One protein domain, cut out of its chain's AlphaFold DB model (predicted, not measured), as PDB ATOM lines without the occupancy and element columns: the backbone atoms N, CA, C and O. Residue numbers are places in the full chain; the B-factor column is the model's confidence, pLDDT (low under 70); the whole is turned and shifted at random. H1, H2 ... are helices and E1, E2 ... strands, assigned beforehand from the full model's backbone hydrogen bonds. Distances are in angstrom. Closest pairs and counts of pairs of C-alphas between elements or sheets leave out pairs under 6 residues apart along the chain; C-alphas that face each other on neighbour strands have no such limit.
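This is residues 135 to 216 of the 399 residues of the protein "Rhodanese domain-containing protein" of Deltaproteobacteria bacterium (UniProt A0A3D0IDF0). One long helix, H2, makes most of the length; H3 crosses its later part, and a very small sheet of E1 and E2 sits by H3 at that end. At the other end H1 turns off H2 like the arm of an L, and residues 135 to 143 of it stick out. The printed part has 82 residues, in the order H1, H2, E1, H3, E2, mostly helix, with an antiparallel sheet of order E1, E2. It is loose, with a radius of gyration of the C-alphas of 15.4 A, and elongated, spanning 43 by 25 by 25 A.

E1, residues 179 to 181, and E2, residues 212 to 214, are antiparallel neighbours at 151 degrees, with N 180 and O 213 at 2.9 A, within hydrogen-bond range. H3, residues 190 to 204, comes closest to E2 at the C-alphas of Phe 199 and Val 212, 6.2 A apart. H2, residues 150 to 173, touches H3 with residues 161 to 169 alone, closest at the C-alphas of Gly 165 and Ile 197, 4.0 A; the two run opposite ways at a steep tilt of 49 degrees. H1, residues 135 to 147, is close to H2 but not clearly touching, with the C-alphas of Val 145 and Leu 153 closest at 7.5 A, at a steep tilt of 66 degrees. H1 and H3 are apart. In H1, H2 and H3 every O i to N i+4 pair is within hydrogen-bond range.

H1 begins at C-alpha 135, (-22.864, -32.977, -49.946), and is 18.8 A long. H2 is 34.8 A long and ends at C-alpha 173, (1.533, -23.131, -19.910). H3 is 20.9 A long, E1 6.9 A and E2 7.0 A, ending at C-alpha 214, (-2.233, -16.082, -32.507).

The C-alphas of Gln 135 and Gly 189, the two farthest apart, are 44.0 A apart. The printed part has no cut and no long link. Confidence is low, with pLDDT under 70, at residues 135 to 139 and residue 141.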
ATOM      1  N   GLN A 135     -21.385 -33.015 -49.941       59.00
ATOM      2  CA  GLN A 135     -22.864 -32.977 -49.946       59.00
ATOM      3  C   GLN A 135     -23.493 -33.786 -48.800       59.00
ATOM      4  O   GLN A 135     -24.528 -33.400 -48.259       59.00
ATOM      5  N   ARG A 136     -22.854 -34.891 -48.392       63.88
ATOM      6  CA  ARG A 136     -23.294 -35.693 -47.237       63.88
ATOM      7  C   ARG A 136     -23.065 -34.968 -45.912       63.88
ATOM      8  O   ARG A 136     -23.855 -35.118 -44.987       63.88
ATOM      9  N   TRP A 137     -21.993 -34.183 -45.819       60.06
ATOM     10  CA  TRP A 137     -21.704 -33.390 -44.623       60.06
ATOM     11  C   TRP A 137     -22.656 -32.200 -44.486       60.06
ATOM     12  O   TRP A 137     -23.082 -31.901 -43.375       60.06
ATOM     13  N   THR A 138     -23.041 -31.546 -45.585       67.69
ATOM     14  CA  THR A 138     -23.952 -30.390 -45.535       67.69
ATOM     15  C   THR A 138     -25.362 -30.747 -45.073       67.69
ATOM     16  O   THR A 138     -25.921 -30.016 -44.263       67.69
ATOM     17  N   SER A 139     -25.931 -31.870 -45.528       69.88
ATOM     18  CA  SER A 139     -27.263 -32.306 -45.082       69.88
ATOM     19  C   SER A 139     -27.259 -32.723 -43.612       69.88
ATOM     20  O   SER A 139     -28.096 -32.268 -42.842       69.88
ATOM     21  N   ALA A 140     -26.245 -33.482 -43.185       70.75
ATOM     22  CA  ALA A 140     -26.092 -33.871 -41.785       70.75
ATOM     23  C   ALA A 140     -25.934 -32.661 -40.842       70.75
ATOM     24  O   ALA A 140     -26.448 -32.676 -39.724       70.75
ATOM     25  N   LEU A 141     -25.237 -31.605 -41.281       69.75
ATOM     26  CA  LEU A 141     -25.096 -30.361 -40.518       69.75
ATOM     27  C   LEU A 141     -26.424 -29.603 -40.395       69.75
ATOM     28  O   LEU A 141     -26.748 -29.127 -39.308       69.75
ATOM     29  N   LEU A 142     -27.192 -29.508 -41.483       73.56
ATOM     30  CA  LEU A 142     -28.512 -28.875 -41.480       73.56
ATOM     31  C   LEU A 142     -29.477 -29.605 -40.539       73.56
ATOM     32  O   LEU A 142     -30.062 -28.970 -39.662       73.56
ATOM     33  N   ASP A 143     -29.536 -30.935 -40.625       76.44
ATOM     34  CA  ASP A 143     -30.367 -31.768 -39.748       76.44
ATOM     35  C   ASP A 143     -30.010 -31.574 -38.265       76.44
ATOM     36  O   ASP A 143     -30.878 -31.538 -37.388       76.44
ATOM     37  N   LEU A 144     -28.716 -31.442 -37.957       73.25
ATOM     38  CA  LEU A 144     -28.239 -31.218 -36.594       73.25
ATOM     39  C   LEU A 144     -28.702 -29.854 -36.051       73.25
ATOM     40  O   LEU A 144     -29.185 -29.763 -34.919       73.25
ATOM     41  N   VAL A 145     -28.582 -28.802 -36.867       80.44
ATOM     42  CA  VAL A 145     -29.016 -27.435 -36.535       80.44
ATOM     43  C   VAL A 145     -30.534 -27.364 -36.353       80.44
ATOM     44  O   VAL A 145     -31.031 -26.678 -35.453       80.44
ATOM     45  N   GLU A 146     -31.290 -28.087 -37.170       77.94
ATOM     46  CA  GLU A 146     -32.747 -28.107 -37.110       77.94
ATOM     47  C   GLU A 146     -33.257 -28.794 -35.835       77.94
ATOM     48  O   GLU A 146     -34.086 -28.228 -35.112       77.94
ATOM     49  N   ARG A 147     -32.664 -29.938 -35.467       84.19
ATOM     50  CA  ARG A 147     -33.025 -30.715 -34.265       84.19
ATOM     51  C   ARG A 147     -32.778 -29.979 -32.949       84.19
ATOM     52  O   ARG A 147     -33.452 -30.247 -31.952       84.19
ATOM     53  N   TRP A 148     -31.775 -29.104 -32.879       84.75
ATOM     54  CA  TRP A 148     -31.360 -28.490 -31.613       84.75
ATOM     55  C   TRP A 148     -32.068 -27.163 -31.351       84.75
ATOM     56  O   TRP A 148     -32.188 -26.319 -32.232       84.75
ATOM     57  N   SER A 149     -32.531 -26.927 -30.120       87.75
ATOM     58  CA  SER A 149     -33.137 -25.637 -29.768       87.75
ATOM     59  C   SER A 149     -32.113 -24.499 -29.857       87.75
ATOM     60  O   SER A 149     -30.916 -24.712 -29.658       87.75
ATOM     61  N   THR A 150     -32.579 -23.269 -30.095       87.19
ATOM     62  CA  THR A 150     -31.716 -22.074 -30.165       87.19
ATOM     63  C   THR A 150     -30.836 -21.927 -28.917       87.19
ATOM     64  O   THR A 150     -29.655 -21.621 -29.030       87.19
ATOM     65  N   ALA A 151     -31.376 -22.239 -27.732       89.44
ATOM     66  CA  ALA A 151     -30.627 -22.223 -26.474       89.44
ATOM     67  C   ALA A 151     -29.506 -23.277 -26.428       89.44
ATOM     68  O   ALA A 151     -28.416 -22.987 -25.942       89.44
ATOM     69  N   LYS A 152     -29.744 -24.486 -26.960       90.88
ATOM     70  CA  LYS A 152     -28.719 -25.539 -27.035       90.88
ATOM     71  C   LYS A 152     -27.599 -25.155 -28.000       90.88
ATOM     72  O   LYS A 152     -26.436 -25.302 -27.644       90.88
ATOM     73  N   LEU A 153     -27.936 -24.623 -29.176       91.62
ATOM     74  CA  LEU A 153     -26.945 -24.144 -30.151       91.62
ATOM     75  C   LEU A 153     -26.091 -23.004 -29.579       91.62
ATOM     76  O   LEU A 153     -24.868 -23.041 -29.687       91.62
ATOM     77  N   PHE A 154     -26.717 -22.040 -28.899       92.75
ATOM     78  CA  PHE A 154     -25.999 -20.966 -28.213       92.75
ATOM     79  C   PHE A 154     -25.105 -21.492 -27.077       92.75
ATOM     80  O   PHE A 154     -23.968 -21.054 -26.925       92.75
ATOM     81  N   GLY A 155     -25.581 -22.479 -26.313       94.00
ATOM     82  CA  GLY A 155     -24.781 -23.142 -25.282       94.00
ATOM     83  C   GLY A 155     -23.559 -23.868 -25.849       94.00
ATOM     84  O   GLY A 155     -22.474 -23.769 -25.285       94.00
ATOM     85  N   VAL A 156     -23.707 -24.551 -26.987       93.38
ATOM     86  CA  VAL A 156     -22.605 -25.235 -27.689       93.38
ATOM     87  C   VAL A 156     -21.578 -24.232 -28.202       93.38
ATOM     88  O   VAL A 156     -20.380 -24.448 -28.040       93.38
ATOM     89  N   TRP A 157     -22.040 -23.111 -28.755       94.31
ATOM     90  CA  TRP A 157     -21.176 -22.009 -29.166       94.31
ATOM     91  C   TRP A 157     -20.357 -21.451 -27.992       94.31
ATOM     92  O   TRP A 157     -19.136 -21.348 -28.084       94.31
ATOM     93  N   LEU A 158     -21.000 -21.173 -26.853       95.19
ATOM     94  CA  LEU A 158     -20.320 -20.673 -25.654       95.19
ATOM     95  C   LEU A 158     -19.334 -21.701 -25.077       95.19
ATOM     96  O   LEU A 158     -18.233 -21.344 -24.662       95.19
ATOM     97  N   ALA A 159     -19.708 -22.980 -25.070       95.62
ATOM     98  CA  ALA A 159     -18.833 -24.058 -24.625       95.62
ATOM     99  C   ALA A 159     -17.590 -24.177 -25.518       95.62
ATOM    100  O   ALA A 159     -16.488 -24.359 -25.001       95.62
ATOM    101  N   MET A 160     -17.753 -24.021 -26.834       95.19
ATOM    102  CA  MET A 160     -16.640 -23.992 -27.780       95.19
ATOM    103  C   MET A 160     -15.692 -22.821 -27.495       95.19
ATOM    104  O   MET A 160     -14.486 -23.038 -27.456       95.19
ATOM    105  N   VAL A 161     -16.222 -21.626 -27.203       96.31
ATOM    106  CA  VAL A 161     -15.413 -20.454 -26.819       96.31
ATOM    107  C   VAL A 161     -14.568 -20.739 -25.569       96.31
ATOM    108  O   VAL A 161     -13.356 -20.536 -25.537       96.31
ATOM    109  N   VAL A 162     -15.194 -21.258 -24.511       96.56
ATOM    110  CA  VAL A 162     -14.465 -21.558 -23.269       96.56
ATOM    111  C   VAL A 162     -13.421 -22.656 -23.497       96.56
ATOM    112  O   VAL A 162     -12.294 -22.541 -23.016       96.56
ATOM    113  N   LEU A 163     -13.765 -23.700 -24.258       96.56
ATOM    114  CA  LEU A 163     -12.866 -24.813 -24.556       96.56
ATOM    115  C   LEU A 163     -11.638 -24.353 -25.352       96.56
ATOM    116  O   LEU A 163     -10.511 -24.658 -24.964       96.56
ATOM    117  N   SER A 164     -11.841 -23.591 -26.426       95.06
ATOM    118  CA  SER A 164     -10.757 -23.039 -27.240       95.06
ATOM    119  C   SER A 164      -9.876 -22.086 -26.432       95.06
ATOM    120  O   SER A 164      -8.653 -22.219 -26.455       95.06
ATOM    121  N   GLY A 165     -10.471 -21.196 -25.629       95.06
ATOM    122  CA  GLY A 165      -9.730 -20.326 -24.710       95.06
ATOM    123  C   GLY A 165      -8.832 -21.107 -23.743       95.06
ATOM    124  O   GLY A 165      -7.654 -20.777 -23.576       95.06
ATOM    125  N   CYS A 166      -9.344 -22.198 -23.165       95.31
ATOM    126  CA  CYS A 166      -8.557 -23.107 -22.328       95.31
ATOM    127  C   CYS A 166      -7.411 -23.780 -23.103       95.31
ATOM    128  O   CYS A 166      -6.311 -23.902 -22.562       95.31
ATOM    129  N   ILE A 167      -7.628 -24.181 -24.363       94.62
ATOM    130  CA  ILE A 167      -6.591 -24.777 -25.222       94.62
ATOM    131  C   ILE A 167      -5.461 -23.773 -25.491       94.62
ATOM    132  O   ILE A 167      -4.284 -24.119 -25.346       94.62
ATOM    133  N   TYR A 168      -5.788 -22.521 -25.821       94.56
ATOM    134  CA  TYR A 168      -4.783 -21.476 -26.032       94.56
ATOM    135  C   TYR A 168      -3.965 -21.184 -24.777       94.56
ATOM    136  O   TYR A 168      -2.736 -21.091 -24.836       94.56
ATOM    137  N   TRP A 169      -4.639 -21.080 -23.631       94.25
ATOM    138  CA  TRP A 169      -3.980 -20.876 -22.347       94.25
ATOM    139  C   TRP A 169      -3.062 -22.050 -21.981       94.25
ATOM    140  O   TRP A 169      -1.919 -21.840 -21.569       94.25
ATOM    141  N   PHE A 170      -3.514 -23.287 -22.208       92.62
ATOM    142  CA  PHE A 170      -2.720 -24.489 -21.963       92.62
ATOM    143  C   PHE A 170      -1.463 -24.551 -22.845       92.62
ATOM    144  O   PHE A 170      -0.379 -24.874 -22.359       92.62
ATOM    145  N   GLY A 171      -1.550 -24.136 -24.112       87.88
ATOM    146  CA  GLY A 171      -0.366 -23.962 -24.961       87.88
ATOM    147  C   GLY A 171       0.626 -22.929 -24.408       87.88
ATOM    148  O   GLY A 171       1.843 -23.104 -24.503       87.88
ATOM    149  N   GLY A 172       0.123 -21.875 -23.756       85.88
ATOM    150  CA  GLY A 172       0.932 -20.904 -23.014       85.88
ATOM    151  C   GLY A 172       1.628 -21.497 -21.780       85.88
ATOM    152  O   GLY A 172       2.794 -21.170 -21.519       85.88
ATOM    153  N   LEU A 173       0.959 -22.401 -21.051       87.06
ATOM    154  CA  LEU A 173       1.533 -23.131 -19.910       87.06
ATOM    155  C   LEU A 173       2.697 -24.030 -20.325       87.06
ATOM    156  O   LEU A 173       3.732 -24.023 -19.662       87.06
ATOM    157  N   LEU A 174       2.556 -24.733 -21.450       86.44
ATOM    158  CA  LEU A 174       3.603 -25.583 -22.026       86.44
ATOM    159  C   LEU A 174       4.790 -24.788 -22.599       86.44
ATOM    160  O   LEU A 174       5.785 -25.370 -23.020       86.44
ATOM    161  N   GLY A 175       4.712 -23.455 -22.592       83.06
ATOM    162  CA  GLY A 175       5.798 -22.573 -23.007       83.06
ATOM    163  C   GLY A 175       5.829 -22.250 -24.496       83.06
ATOM    164  O   GLY A 175       6.761 -21.584 -24.933       83.06
ATOM    165  N   PHE A 176       4.805 -22.635 -25.261       82.19
ATOM    166  CA  PHE A 176       4.754 -22.373 -26.701       82.19
ATOM    167  C   PHE A 176       4.386 -20.929 -27.069       82.19
ATOM    168  O   PHE A 176       4.540 -20.544 -28.224       82.19
ATOM    169  N   GLY A 177       3.883 -20.134 -26.116       84.88
ATOM    170  CA  GLY A 177       3.593 -18.710 -26.327       84.88
ATOM    171  C   GLY A 177       2.567 -18.440 -27.432       84.88
ATOM    172  O   GLY A 177       2.741 -17.500 -28.190       84.88
ATOM    173  N   TRP A 178       1.528 -19.271 -27.545       91.69
ATOM    174  CA  TRP A 178       0.572 -19.289 -28.665       91.69
ATOM    175  C   TRP A 178      -0.231 -18.008 -28.900       91.69
ATOM    176  O   TRP A 178      -0.667 -17.785 -30.028       91.69
ATOM    177  N   LEU A 179      -0.410 -17.177 -27.875       93.81
ATOM    178  CA  LEU A 179      -1.064 -15.876 -27.980       93.81
ATOM    179  C   LEU A 179      -0.103 -14.776 -27.542       93.81
ATOM    180  O   LEU A 179       0.622 -14.934 -26.552       93.81
ATOM    181  N   THR A 180      -0.143 -13.648 -28.245       92.69
ATOM    182  CA  THR A 180       0.600 -12.442 -27.883       92.69
ATOM    183  C   THR A 180      -0.327 -11.243 -27.739       92.69
ATOM    184  O   THR A 180      -1.277 -11.084 -28.497       92.69
ATOM    185  N   GLU A 181      -0.024 -10.397 -26.762       93.06
ATOM    186  CA  GLU A 181      -0.686  -9.121 -26.497       93.06
ATOM    187  C   GLU A 181       0.396  -8.037 -26.545       93.06
ATOM    188  O   GLU A 181       1.410  -8.128 -25.843       93.06
ATOM    189  N   ALA A 182       0.251  -7.061 -27.448       88.00
ATOM    190  CA  ALA A 182       1.267  -6.031 -27.708       88.00
ATOM    191  C   ALA A 182       2.699  -6.591 -27.925       88.00
ATOM    192  O   ALA A 182       3.695  -6.021 -27.475       88.00
ATOM    193  N   GLY A 183       2.809  -7.749 -28.588       82.69
ATOM    194  CA  GLY A 183       4.085  -8.412 -28.886       82.69
ATOM    195  C   GLY A 183       4.704  -9.204 -27.727       82.69
ATOM    196  O   GLY A 183       5.755  -9.815 -27.910       82.69
ATOM    197  N   ARG A 184       4.066  -9.245 -26.549       88.12
ATOM    198  CA  ARG A 184       4.493 -10.076 -25.412       88.12
ATOM    199  C   ARG A 184       3.618 -11.326 -25.305       88.12
ATOM    200  O   ARG A 184       2.424 -11.236 -25.576       88.12
ATOM    201  N   PRO A 185       4.168 -12.489 -24.910       90.56
ATOM    202  CA  PRO A 185       3.359 -13.684 -24.714       90.56
ATOM    203  C   PRO A 185       2.339 -13.458 -23.595       90.56
ATOM    204  O   PRO A 185       2.678 -12.924 -22.535       90.56
ATOM    205  N   VAL A 186       1.099 -13.886 -23.834       91.19
ATOM    206  CA  VAL A 186       0.021 -13.821 -22.842       91.19
ATOM    207  C   VAL A 186       0.423 -14.609 -21.588       91.19
ATOM    208  O   VAL A 186       1.047 -15.672 -21.662       91.19
ATOM    209  N   GLY A 187       0.101 -14.060 -20.414       84.81
ATOM    210  CA  GLY A 187       0.518 -14.617 -19.126       84.81
ATOM    211  C   GLY A 187      -0.016 -16.030 -18.849       84.81
ATOM    212  O   GLY A 187      -1.049 -16.448 -19.355       84.81
ATOM    213  N   ARG A 188       0.667 -16.771 -17.973       86.88
ATOM    214  CA  ARG A 188       0.287 -18.149 -17.590       86.88
ATOM    215  C   ARG A 188      -0.734 -18.237 -16.450       86.88
ATOM    216  O   ARG A 188      -1.260 -19.307 -16.179       86.88
ATOM    217  N   GLY A 189      -1.011 -17.132 -15.760       88.69
ATOM    218  CA  GLY A 189      -1.968 -17.089 -14.649       88.69
ATOM    219  C   GLY A 189      -3.422 -16.914 -15.099       88.69
ATOM    220  O   GLY A 189      -3.715 -16.862 -16.292       88.69
ATOM    221  N   LEU A 190      -4.323 -16.723 -14.128       90.50
ATOM    222  CA  LEU A 190      -5.759 -16.514 -14.362       90.50
ATOM    223  C   LEU A 190      -6.049 -15.359 -15.337       90.50
ATOM    224  O   LEU A 190      -6.933 -15.469 -16.177       90.50
ATOM    225  N   LYS A 191      -5.268 -14.272 -15.272       90.12
ATOM    226  CA  LYS A 191      -5.403 -13.142 -16.206       90.12
ATOM    227  C   LYS A 191      -5.197 -13.567 -17.659       90.12
ATOM    228  O   LYS A 191      -5.970 -13.163 -18.510       90.12
ATOM    229  N   GLY A 192      -4.213 -14.422 -17.930       91.12
ATOM    230  CA  GLY A 192      -3.973 -14.895 -19.290       91.12
ATOM    231  C   GLY A 192      -4.984 -15.933 -19.769       91.12
ATOM    232  O   GLY A 192      -5.264 -15.977 -20.961       91.12
ATOM    233  N   LEU A 193      -5.595 -16.706 -18.861       94.25
ATOM    234  CA  LEU A 193      -6.760 -17.532 -19.201       94.25
ATOM    235  C   LEU A 193      -7.931 -16.652 -19.655       94.25
ATOM    236  O   LEU A 193      -8.543 -16.930 -20.681       94.25
ATOM    237  N   MET A 194      -8.204 -15.560 -18.935       95.00
ATOM    238  CA  MET A 194      -9.249 -14.608 -19.325       95.00
ATOM    239  C   MET A 194      -8.934 -13.940 -20.668       95.00
ATOM    240  O   MET A 194      -9.823 -13.851 -21.508       95.00
ATOM    241  N   THR A 195      -7.678 -13.549 -20.917       94.88
ATOM    242  CA  THR A 195      -7.236 -13.016 -22.221       94.88
ATOM    243  C   THR A 195      -7.392 -14.046 -23.349       94.88
ATOM    244  O   THR A 195      -7.786 -13.692 -24.456       94.88
ATOM    245  N   ALA A 196      -7.139 -15.331 -23.080       95.44
ATOM    246  CA  ALA A 196      -7.310 -16.405 -24.059       95.44
ATOM    247  C   ALA A 196      -8.788 -16.704 -24.374       95.44
ATOM    248  O   ALA A 196      -9.140 -16.898 -25.536       95.44
ATOM    249  N   ILE A 197      -9.667 -16.695 -23.364       96.56
ATOM    250  CA  ILE A 197     -11.125 -16.805 -23.556       96.56
ATOM    251  C   ILE A 197     -11.662 -15.574 -24.293       96.56
ATOM    252  O   ILE A 197     -12.490 -15.711 -25.189       96.56
ATOM    253  N   TYR A 198     -11.168 -14.380 -23.959       96.00
ATOM    254  CA  TYR A 198     -11.490 -13.149 -24.673       96.00
ATOM    255  C   TYR A 198     -11.126 -13.260 -26.159       96.00
ATOM    256  O   TYR A 198     -11.989 -13.046 -27.009       96.00
ATOM    257  N   PHE A 199      -9.896 -13.687 -26.467       96.25
ATOM    258  CA  PHE A 199      -9.443 -13.930 -27.837       96.25
ATOM    259  C   PHE A 199     -10.354 -14.922 -28.579       96.25
ATOM    260  O   PHE A 199     -10.791 -14.656 -29.698       96.25
ATOM    261  N   SER A 200     -10.686 -16.041 -27.935       96.25
ATOM    262  CA  SER A 200     -11.590 -17.054 -28.481       96.25
ATOM    263  C   SER A 200     -12.989 -16.493 -28.767       96.25
ATOM    264  O   SER A 200     -13.536 -16.702 -29.850       96.25
ATOM    265  N   PHE A 201     -13.556 -15.699 -27.854       95.75
ATOM    266  CA  PHE A 201     -14.869 -15.081 -28.033       95.75
ATOM    267  C   PHE A 201     -14.890 -14.128 -29.232       95.75
ATOM    268  O   PHE A 201     -15.787 -14.216 -30.073       95.75
ATOM    269  N   VAL A 202     -13.902 -13.232 -29.346       94.56
ATOM    270  CA  VAL A 202     -13.843 -12.244 -30.442       94.56
ATOM    271  C   VAL A 202     -13.524 -12.893 -31.790       94.56
ATOM    272  O   VAL A 202     -13.966 -12.392 -32.822       94.56
ATOM    273  N   THR A 203     -12.821 -14.027 -31.781       94.44
ATOM    274  CA  THR A 203     -12.539 -14.845 -32.970       94.44
ATOM    275  C   THR A 203     -13.791 -15.596 -33.426       94.44
ATOM    276  O   THR A 203     -14.177 -15.525 -34.590       94.44
ATOM    277  N   THR A 204     -14.489 -16.243 -32.493       93.62
ATOM    278  CA  THR A 204     -15.698 -17.039 -32.756       93.62
ATOM    279  C   THR A 204     -16.890 -16.168 -33.179       93.62
ATOM    280  O   THR A 204     -17.726 -16.590 -33.977       93.62
ATOM    281  N   SER A 205     -16.975 -14.936 -32.664       90.25
ATOM    282  CA  SER A 205     -17.989 -13.937 -33.039       90.25
ATOM    283  C   SER A 205     -17.621 -13.111 -34.276       90.25
ATOM    284  O   SER A 205     -18.411 -12.262 -34.682       90.25
ATOM    285  N   SER A 206     -16.453 -13.347 -34.890       88.38
ATOM    286  CA  SER A 206     -15.908 -12.612 -36.049       88.38
ATOM    287  C   SER A 206     -15.598 -11.119 -35.837       88.38
ATOM    288  O   SER A 206     -15.329 -10.412 -36.804       88.38
ATOM    289  N   VAL A 207     -15.595 -10.630 -34.591       91.12
ATOM    290  CA  VAL A 207     -15.344  -9.211 -34.272       91.12
ATOM    291  C   VAL A 207     -13.870  -8.833 -34.443       91.12
ATOM    292  O   VAL A 207     -13.575  -7.805 -35.041       91.12
ATOM    293  N   GLY A 208     -12.954  -9.653 -33.915       86.94
ATOM    294  CA  GLY A 208     -11.503  -9.535 -34.118       86.94
ATOM    295  C   GLY A 208     -10.884  -8.142 -33.915       86.94
ATOM    296  O   GLY A 208     -10.432  -7.530 -34.877       86.94
ATOM    297  N   TYR A 209     -10.766  -7.663 -32.671       90.75
ATOM    298  CA  TYR A 209     -10.162  -6.350 -32.372       90.75
ATOM    299  C   TYR A 209      -8.660  -6.239 -32.702       90.75
ATOM    300  O   TYR A 209      -8.154  -5.133 -32.884       90.75
ATOM    301  N   GLY A 210      -7.953  -7.370 -32.802       89.25
ATOM    302  CA  GLY A 210      -6.541  -7.426 -33.202       89.25
ATOM    303  C   GLY A 210      -5.536  -7.059 -32.104       89.25
ATOM    304  O   GLY A 210      -4.346  -6.935 -32.380       89.25
ATOM    305  N   ASP A 211      -5.995  -6.903 -30.867       93.44
ATOM    306  CA  ASP A 211      -5.195  -6.648 -29.667       93.44
ATOM    307  C   ASP A 211      -4.478  -7.908 -29.149       93.44
ATOM    308  O   ASP A 211      -3.345  -7.828 -28.659       93.44
ATOM    309  N   VAL A 212      -5.103  -9.075 -29.332       94.81
ATOM    310  CA  VAL A 212      -4.522 -10.396 -29.067       94.81
ATOM    311  C   VAL A 212      -4.379 -11.171 -30.373       94.81
ATOM    312  O   VAL A 212      -5.334 -11.317 -31.136       94.81
ATOM    313  N   LEU A 213      -3.177 -11.691 -30.636       93.81
ATOM    314  CA  LEU A 213      -2.841 -12.340 -31.903       93.81
ATOM    315  C   LEU A 213      -2.332 -13.773 -31.696       93.81
ATOM    316  O   LEU A 213      -1.476 -14.005 -30.836       93.81
ATOM    317  N   PRO A 214      -2.778 -14.739 -32.519       95.12
ATOM    318  CA  PRO A 214      -2.233 -16.082 -32.507       95.12
ATOM    319  C   PRO A 214      -0.894 -16.132 -33.252       95.12
ATOM    320  O   PRO A 214      -0.729 -15.611 -34.365       95.12
ATOM    321  N   VAL A 215       0.076 -16.823 -32.663       92.81
ATOM    322  CA  VAL A 215       1.417 -16.996 -33.231       92.81
ATOM    323  C   VAL A 215       1.763 -18.470 -33.427       92.81
ATOM    324  O   VAL A 215       1.297 -19.357 -32.710       92.81
ATOM    325  N   GLY A 216       2.579 -18.742 -34.447       91.31
ATOM    326  CA  GLY A 216       2.989 -20.100 -34.797       91.31
ATOM    327  C   GLY A 216       1.794 -21.015 -35.121       91.31
ATOM    328  O   GLY A 216       0.903 -20.598 -35.869       91.31
TER     329      GLY A 216